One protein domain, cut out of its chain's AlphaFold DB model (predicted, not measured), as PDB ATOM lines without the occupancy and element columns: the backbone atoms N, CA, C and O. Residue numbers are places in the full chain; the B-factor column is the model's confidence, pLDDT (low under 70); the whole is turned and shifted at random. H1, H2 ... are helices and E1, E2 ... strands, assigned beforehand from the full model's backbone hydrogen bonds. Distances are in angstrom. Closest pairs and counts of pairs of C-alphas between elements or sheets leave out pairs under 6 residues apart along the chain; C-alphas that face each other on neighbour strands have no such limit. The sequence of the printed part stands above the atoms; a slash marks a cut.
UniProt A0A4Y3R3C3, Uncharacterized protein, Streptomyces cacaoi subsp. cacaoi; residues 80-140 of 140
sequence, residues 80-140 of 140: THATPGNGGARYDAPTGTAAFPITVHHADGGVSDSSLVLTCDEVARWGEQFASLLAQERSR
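What this domain is: This is residues 80 to 140 of the 140 residues of an uncharacterized protein of Streptomyces cacaoi subsp. cacaoi (UniProt A0A4Y3R3C3). A long, strongly twisted hairpin of strands E3 and E4 makes a narrow sheet, with the short strands E1 and E2 along the other side of E3, and a single helix, H1, leaves the end of E4 so that hairpin and helix make a V. Most of the helix sticks out: residues 127 to 140, of which 127 to 137 belong to H1, stand free. The printed part has 61 residues with four named strands and then one named helix, in the order E1, E2, E3, E4, H1. The sheet is branched and antiparallel, and the class is mixed, helices and strands. The whole is loose, with a radius of gyration of the C-alphas of 14.1 A, and flat, spanning 38 by 38 by 17 A.

How they stand to each other: E3, residues 97 to 106, has three neighbours in the sheet. E4, residues 111 to 119, lies on one side of it, beside residues 97 to 106; they are a hairpin, antiparallel at 151 degrees, with N 100 and O 116 within hydrogen-bond range at 2.8 A. On the other side of E3 are E1, residues 80 to 84, beside residues 102 to 106, and E2, residues 90 to 92, beside residues 97 to 99. E1 is antiparallel to E3 at 135 degrees, with N 83 and O 103 at 2.9 A. E2 and E3 are a hairpin, antiparallel at 129 degrees, with N 90 and O 99 at 2.9 A. E1 and E2 are apart. E2, E3 and E4 form a meander, each strand the antiparallel neighbour of the one before. E3 bends by 54 degrees at residue 101. H1, residues 120 to 137, is on the sheet over E4, at a height over the sheet of 14.6 A, and stands up from the sheet, its line rising 67 degrees out of the local plane. The closest C-alphas of E3 and H1 are those of Thr 97 and Cys 120, 6.0 A apart. In H1 every O i to N i+4 pair is within hydrogen-bond range.

Where its parts are: E3 is 26.2 A long from first to last C-alpha, and E4 is 25.3 A. E1, 14.1 A long, begins at C-alpha 80 at (117.172, 135.738, 118.103). E2 is 6.5 A long. H1 is 25.9 A long, from C-alpha 120 at (126.230, 148.816, 139.390) to C-alpha 137 at (105.989, 157.749, 125.890).

The domain as a whole: The two C-alphas farthest apart are those of Pro 94 and Arg 140, at 42.1 A. Without the residues that stand free, the body spans 37 by 18 by 15 A. The links between successive elements are tight, and the printed part has no cut. The mean pLDDT of the printed part is 92.2, and no printed residue is under 70.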
ATOM      1  N   THR A  80     117.849 134.664 118.842       94.12
ATOM      2  CA  THR A  80     117.172 135.738 118.103       94.12
ATOM      3  C   THR A  80     117.070 137.005 118.941       94.12
ATOM      4  O   THR A  80     117.434 138.082 118.480       94.12
ATOM      5  N   HIS A  81     116.591 136.881 120.179       94.94
ATOM      6  CA  HIS A  81     116.428 137.980 121.122       94.94
ATOM      7  C   HIS A  81     116.265 137.449 122.551       94.94
ATOM      8  O   HIS A  81     116.110 136.247 122.769       94.94
ATOM      9  N   ALA A  82     116.292 138.353 123.530       95.75
ATOM     10  CA  ALA A  82     115.995 138.051 124.923       95.75
ATOM     11  C   ALA A  82     114.909 138.992 125.450       95.75
ATOM     12  O   ALA A  82     114.855 140.163 125.073       95.75
ATOM     13  N   THR A  83     114.060 138.480 126.333       95.88
ATOM     14  CA  THR A  83     113.006 139.238 127.013       95.88
ATOM     15  C   THR A  83     113.198 139.165 128.526       95.88
ATOM     16  O   THR A  83     113.813 138.211 129.007       95.88
ATOM     17  N   PRO A  84     112.668 140.123 129.307       94.25
ATOM     18  CA  PRO A  84     112.614 139.987 130.759       94.25
ATOM     19  C   PRO A  84     111.931 138.672 131.154       94.25
ATOM     20  O   PRO A  84     110.883 138.328 130.606       94.25
ATOM     21  N   GLY A  85     112.556 137.929 132.063       91.12
ATOM     22  CA  GLY A  85     112.037 136.676 132.594       91.12
ATOM     23  C   GLY A  85     111.155 136.900 133.819       91.12
ATOM     24  O   GLY A  85     110.993 138.019 134.313       91.12
ATOM     25  N   ASN A  86     110.604 135.811 134.351       84.31
ATOM     26  CA  ASN A  86     109.810 135.864 135.573       84.31
ATOM     27  C   ASN A  86     110.719 136.013 136.803       84.31
ATOM     28  O   ASN A  86     111.550 135.151 137.084       84.31
ATOM     29  N   GLY A  87     110.526 137.088 137.568       82.56
ATOM     30  CA  GLY A  87     111.214 137.322 138.838       82.56
ATOM     31  C   GLY A  87     111.803 138.725 138.960       82.56
ATOM     32  O   GLY A  87     111.917 139.468 137.991       82.56
ATOM     33  N   GLY A  88     112.162 139.098 140.187       86.88
ATOM     34  CA  GLY A  88     112.819 140.373 140.464       86.88
ATOM     35  C   GLY A  88     114.324 140.320 140.215       86.88
ATOM     36  O   GLY A  88     114.945 139.258 140.312       86.88
ATOM     37  N   ALA A  89     114.910 141.487 139.957       89.19
ATOM     38  CA  ALA A  89     116.355 141.663 139.972       89.19
ATOM     39  C   ALA A  89     116.926 141.311 141.351       89.19
ATOM     40  O   ALA A  89     116.326 141.622 142.384       89.19
ATOM     41  N   ARG A  90     118.097 140.677 141.374       92.69
ATOM     42  CA  ARG A  90     118.821 140.346 142.605       92.69
ATOM     43  C   ARG A  90     120.151 141.067 142.609       92.69
ATOM     44  O   ARG A  90     120.858 141.031 141.612       92.69
ATOM     45  N   TYR A  91     120.494 141.686 143.728       92.00
ATOM     46  CA  TYR A  91     121.797 142.309 143.915       92.00
ATOM     47  C   TYR A  91     122.715 141.382 144.711       92.00
ATOM     48  O   TYR A  91     122.339 140.903 145.782       92.00
ATOM     49  N   ASP A  92     123.909 141.144 144.184       91.00
ATOM     50  CA  ASP A  92     124.971 140.374 144.813       91.00
ATOM     51  C   ASP A  92     126.063 141.327 145.318       91.00
ATOM     52  O   ASP A  92     126.949 141.759 144.579       91.00
ATOM     53  N   ALA A  93     125.980 141.687 146.601       89.25
ATOM     54  CA  ALA A  93     126.894 142.641 147.225       89.25
ATOM     55  C   ALA A  93     128.379 142.211 147.194       89.25
ATOM     56  O   ALA A  93     129.215 143.071 146.919       89.25
ATOM     57  N   PRO A  94     128.739 140.931 147.426       90.94
ATOM     58  CA  PRO A  94     130.110 140.444 147.261       90.94
ATOM     59  C   PRO A  94     130.751 140.725 145.899       90.94
ATOM     60  O   PRO A  94     131.952 140.979 145.845       90.94
ATOM     61  N   THR A  95     129.980 140.658 144.812       87.62
ATOM     62  CA  THR A  95     130.495 140.884 143.451       87.62
ATOM     63  C   THR A  95     130.193 142.284 142.924       87.62
ATOM     64  O   THR A  95     130.762 142.680 141.911       87.62
ATOM     65  N   GLY A  96     129.330 143.050 143.601       91.38
ATOM     66  CA  GLY A  96     128.899 144.370 143.144       91.38
ATOM     67  C   GLY A  96     128.080 144.303 141.852       91.38
ATOM     68  O   GLY A  96     128.131 145.227 141.040       91.38
ATOM     69  N   THR A  97     127.367 143.194 141.635       94.69
ATOM     70  CA  THR A  97     126.594 142.958 140.410       94.69
ATOM     71  C   THR A  97     125.114 142.755 140.703       94.69
ATOM     72  O   THR A  97     124.718 142.301 141.774       94.69
ATOM     73  N   ALA A  98     124.275 143.105 139.736       93.62
ATOM     74  CA  ALA A  98     122.857 142.806 139.727       93.62
ATOM     75  C   ALA A  98     122.558 141.762 138.648       93.62
ATOM     76  O   ALA A  98     123.002 141.893 137.511       93.62
ATOM     77  N   ALA A  99     121.774 140.748 138.995       94.50
ATOM     78  CA  ALA A  99     121.294 139.725 138.082       94.50
ATOM     79  C   ALA A  99     119.793 139.905 137.829       94.50
ATOM     80  O   ALA A  99     118.989 139.909 138.766       94.50
ATOM     81  N   PHE A 100     119.417 140.024 136.560       94.06
ATOM     82  CA  PHE A 100     118.034 140.112 136.103       94.06
ATOM     83  C   PHE A 100     117.663 138.811 135.393       94.06
ATOM     84  O   PHE A 100     118.371 138.428 134.458       94.06
ATOM     85  N   PRO A 101     116.582 138.119 135.788       95.25
ATOM     86  CA  PRO A 101     116.134 136.952 135.044       95.25
ATOM     87  C   PRO A 101     115.717 137.375 133.633       95.25
ATOM     88  O   PRO A 101     115.001 138.363 133.455       95.25
ATOM     89  N   ILE A 102     116.163 136.623 132.633       96.06
ATOM     90  CA  ILE A 102     115.792 136.810 131.230       96.06
ATOM     91  C   ILE A 102     115.383 135.474 130.616       96.06
ATOM     92  O   ILE A 102     115.871 134.418 131.021       96.06
ATOM     93  N   THR A 103     114.536 135.538 129.600       96.19
ATOM     94  CA  THR A 103     114.221 134.410 128.725       96.19
ATOM     95  C   THR A 103     114.864 134.667 127.370       96.19
ATOM     96  O   THR A 103     114.643 135.711 126.756       96.19
ATOM     97  N   VAL A 104     115.688 133.731 126.911       94.88
ATOM     98  CA  VAL A 104     116.382 133.784 125.625       94.88
ATOM     99  C   VAL A 104     115.579 132.993 124.600       94.88
ATOM    100  O   VAL A 104     115.251 131.833 124.835       94.88
ATOM    101  N   HIS A 105     115.269 133.620 123.467       92.62
ATOM    102  CA  HIS A 105     114.480 133.037 122.382       92.62
ATOM    103  C   HIS A 105     115.395 132.595 121.246       92.62
ATOM    104  O   HIS A 105     116.210 133.377 120.742       92.62
ATOM    105  N   HIS A 106     115.239 131.355 120.806       92.00
ATOM    106  CA  HIS A 106     116.070 130.733 119.783       92.00
ATOM    107  C   HIS A 106     115.353 130.673 118.428       92.00
ATOM    108  O   HIS A 106     114.130 130.752 118.338       92.00
ATOM    109  N   ALA A 107     116.129 130.559 117.349       86.12
ATOM    110  CA  ALA A 107     115.609 130.572 115.978       86.12
ATOM    111  C   ALA A 107     114.706 129.371 115.635       86.12
ATOM    112  O   ALA A 107     113.939 129.439 114.678       86.12
ATOM    113  N   ASP A 108     114.778 128.287 116.406       82.62
ATOM    114  CA  ASP A 108     113.905 127.114 116.293       82.62
ATOM    115  C   ASP A 108     112.573 127.271 117.055       82.62
ATOM    116  O   ASP A 108     111.762 126.347 117.078       82.62
ATOM    117  N   GLY A 109     112.341 128.431 117.678       87.38
ATOM    118  CA  GLY A 109     111.186 128.692 118.535       87.38
ATOM    119  C   GLY A 109     111.350 128.186 119.972       87.38
ATOM    120  O   GLY A 109     110.446 128.379 120.784       87.38
ATOM    121  N   GLY A 110     112.483 127.563 120.305       86.44
ATOM    122  CA  GLY A 110     112.825 127.175 121.666       86.44
ATOM    123  C   GLY A 110     113.125 128.382 122.554       86.44
ATOM    124  O   GLY A 110     113.509 129.458 122.085       86.44
ATOM    125  N   VAL A 111     112.983 128.188 123.864       91.50
ATOM    126  CA  VAL A 111     113.309 129.197 124.878       91.50
ATOM    127  C   VAL A 111     114.204 128.609 125.963       91.50
ATOM    128  O   VAL A 111     114.092 127.427 126.293       91.50
ATOM    129  N   SER A 112     115.085 129.434 126.526       89.62
ATOM    130  CA  SER A 112     115.905 129.074 127.686       89.62
ATOM    131  C   SER A 112     115.903 130.174 128.748       89.62
ATOM    132  O   SER A 112     115.932 131.365 128.430       89.62
ATOM    133  N   ASP A 113     115.863 129.775 130.020       92.69
ATOM    134  CA  ASP A 113     115.985 130.698 131.149       92.69
ATOM    135  C   ASP A 113     117.456 131.030 131.407       92.69
ATOM    136  O   ASP A 113     118.324 130.155 131.415       92.69
ATOM    137  N   SER A 114     117.740 132.311 131.632       93.81
ATOM    138  CA  SER A 114     119.090 132.810 131.882       93.81
ATOM    139  C   SER A 114     119.067 134.047 132.785       93.81
ATOM    140  O   SER A 114     118.029 134.450 133.316       93.81
ATOM    141  N   SER A 115     120.231 134.649 133.020       94.12
ATOM    142  CA  SER A 115     120.380 135.874 133.805       94.12
ATOM    143  C   SER A 115     121.237 136.895 133.069       94.12
ATOM    144  O   SER A 115     122.354 136.596 132.655       94.12
ATOM    145  N   LEU A 116     120.725 138.119 132.946       94.62
ATOM    146  CA  LEU A 116     121.513 139.280 132.557       94.62
ATOM    147  C   LEU A 116     122.218 139.815 133.803       94.62
ATOM    148  O   LEU A 116     121.564 140.313 134.718       94.62
ATOM    149  N   VAL A 117     123.542 139.688 133.841       95.19
ATOM    150  CA  VAL A 117     124.371 140.188 134.942       95.19
ATOM    151  C   VAL A 117     124.962 141.530 134.537       95.19
ATOM    152  O   VAL A 117     125.614 141.628 133.501       95.19
ATOM    153  N   LEU A 118     124.719 142.550 135.351       94.19
ATOM    154  CA  LEU A 118     125.174 143.919 135.142       94.19
ATOM    155  C   LEU A 118     125.948 144.393 136.367       94.19
ATOM    156  O   LEU A 118     125.590 144.086 137.501       94.19
ATOM    157  N   THR A 119     126.983 145.190 136.151       95.06
ATOM    158  CA  THR A 119     127.624 145.966 137.219       95.06
ATOM    159  C   THR A 119     126.712 147.101 137.697       95.06
ATOM    160  O   THR A 119     125.788 147.509 136.990       95.06
ATOM    161  N   CYS A 120     126.974 147.654 138.884       89.94
ATOM    162  CA  CYS A 120     126.230 148.816 139.390       89.94
ATOM    163  C   CYS A 120     126.224 150.006 138.416       89.94
ATOM    164  O   CYS A 120     125.175 150.618 138.212       89.94
ATOM    165  N   ASP A 121     127.362 150.303 137.785       93.44
ATOM    166  CA  ASP A 121     127.479 151.411 136.828       93.44
ATOM    167  C   ASP A 121     126.622 151.164 135.581       93.44
ATOM    168  O   ASP A 121     125.974 152.073 135.055       93.44
ATOM    169  N   GLU A 122     126.555 149.913 135.121       95.12
ATOM    170  CA  GLU A 122     125.666 149.534 134.028       95.12
ATOM    171  C   GLU A 122     124.201 149.659 134.437       95.12
ATOM    172  O   GLU A 122     123.425 150.241 133.681       95.12
ATOM    173  N   VAL A 123     123.817 149.199 135.629       93.69
ATOM    174  CA  VAL A 123     122.442 149.360 136.134       93.69
ATOM    175  C   VAL A 123     122.032 150.832 136.159       93.69
ATOM    176  O   VAL A 123     120.947 151.162 135.679       93.69
ATOM    177  N   ALA A 124     122.894 151.720 136.662       93.38
ATOM    178  CA  ALA A 124     122.621 153.155 136.698       93.38
ATOM    179  C   ALA A 124     122.416 153.725 135.284       93.38
ATOM    180  O   ALA A 124     121.388 154.346 135.005       93.38
ATOM    181  N   ARG A 125     123.340 153.424 134.362       95.44
ATOM    182  CA  ARG A 125     123.280 153.881 132.966       95.44
ATOM    183  C   ARG A 125     122.009 153.419 132.247       95.44
ATOM    184  O   ARG A 125     121.370 154.205 131.553       95.44
ATOM    185  N   TRP A 126     121.635 152.149 132.396       93.56
ATOM    186  CA  TRP A 126     120.412 151.618 131.788       93.56
ATOM    187  C   TRP A 126     119.153 152.199 132.445       93.56
ATOM    188  O   TRP A 126     118.179 152.488 131.750       93.56
ATOM    189  N   GLY A 127     119.179 152.443 133.759       93.75
ATOM    190  CA  GLY A 127     118.090 153.099 134.483       93.75
ATOM    191  C   GLY A 127     117.756 154.489 133.934       93.75
ATOM    192  O   GLY A 127     116.584 154.798 133.717       93.75
ATOM    193  N   GLU A 128     118.772 155.299 133.631       96.31
ATOM    194  CA  GLU A 128     118.593 156.618 133.008       96.31
ATOM    195  C   GLU A 128     117.973 156.520 131.607       96.31
ATOM    196  O   GLU A 128     117.041 157.260 131.280       96.31
ATOM    197  N   GLN A 129     118.433 155.566 130.790       95.25
ATOM    198  CA  GLN A 129     117.876 155.330 129.455       95.25
ATOM    199  C   GLN A 129     116.406 154.902 129.519       95.25
ATOM    200  O   GLN A 129     115.576 155.431 128.779       95.25
ATOM    201  N   PHE A 130     116.050 153.998 130.437       94.56
ATOM    202  CA  PHE A 130     114.658 153.592 130.631       94.56
ATOM    203  C   PHE A 130     113.779 154.746 131.115       94.56
ATOM    204  O   PHE A 130     112.670 154.919 130.609       94.56
ATOM    205  N   ALA A 131     114.268 155.571 132.045       95.88
ATOM    206  CA  ALA A 131     113.539 156.750 132.502       95.88
ATOM    207  C   ALA A 131     113.264 157.732 131.350       95.88
ATOM    208  O   ALA A 131     112.149 158.243 131.233       95.88
ATOM    209  N   SER A 132     114.247 157.945 130.468       95.25
ATOM    210  CA  SER A 132     114.102 158.792 129.280       95.25
ATOM    211  C   SER A 132     113.042 158.256 128.307       95.25
ATOM    212  O   SER A 132     112.158 159.008 127.895       95.25
ATOM    213  N   LEU A 133     113.058 156.952 128.012       95.94
ATOM    214  CA  LEU A 133     112.063 156.312 127.142       95.94
ATOM    215  C   LEU A 133     110.640 156.412 127.715       95.94
ATOM    216  O   LEU A 133     109.696 156.729 126.992       95.94
ATOM    217  N   LEU A 134     110.479 156.200 129.025       95.88
ATOM    218  CA  LEU A 134     109.181 156.326 129.697       95.88
ATOM    219  C   LEU A 134     108.662 157.769 129.701       95.88
ATOM    220  O   LEU A 134     107.458 157.987 129.571       95.88
ATOM    221  N   ALA A 135     109.547 158.755 129.858       95.62
ATOM    222  CA  ALA A 135     109.175 160.162 129.760       95.62
ATOM    223  C   ALA A 135     108.697 160.519 128.343       95.62
ATOM    224  O   ALA A 135     107.695 161.217 128.201       95.62
ATOM    225  N   GLN A 136     109.364 159.993 127.308       95.12
ATOM    226  CA  GLN A 136     108.970 160.193 125.913       95.12
ATOM    227  C   GLN A 136     107.588 159.594 125.613       95.12
ATOM    228  O   GLN A 136     106.763 160.266 124.996       95.12
ATOM    229  N   GLU A 137     107.303 158.380 126.085       93.81
ATOM    230  CA  GLU A 137     105.989 157.749 125.890       93.81
ATOM    231  C   GLU A 137     104.860 158.549 126.552       93.81
ATOM    232  O   GLU A 137     103.817 158.765 125.950       93.81
ATOM    233  N   ARG A 138     105.082 159.071 127.765       92.31
ATOM    234  CA  ARG A 138     104.086 159.886 128.491       92.31
ATOM    235  C   ARG A 138     103.814 161.256 127.868       92.31
ATOM    236  O   ARG A 138     102.890 161.937 128.301       92.31
ATOM    237  N   SER A 139     104.662 161.690 126.940       86.12
ATOM    238  CA  SER A 139     104.526 162.970 126.238       86.12
ATOM    239  C   SER A 139     103.803 162.858 124.891       86.12
ATOM    240  O   SER A 139     103.593 163.881 124.240       86.12
ATOM    241  N   ARG A 140     103.447 161.636 124.475       73.31
ATOM    242  CA  ARG A 140     102.559 161.370 123.336       73.31
ATOM    243  C   ARG A 140     101.097 161.448 123.751       73.31
ATOM    244  O   ARG A 140     100.303 161.874 122.886       73.31
TER     245      ARG A 140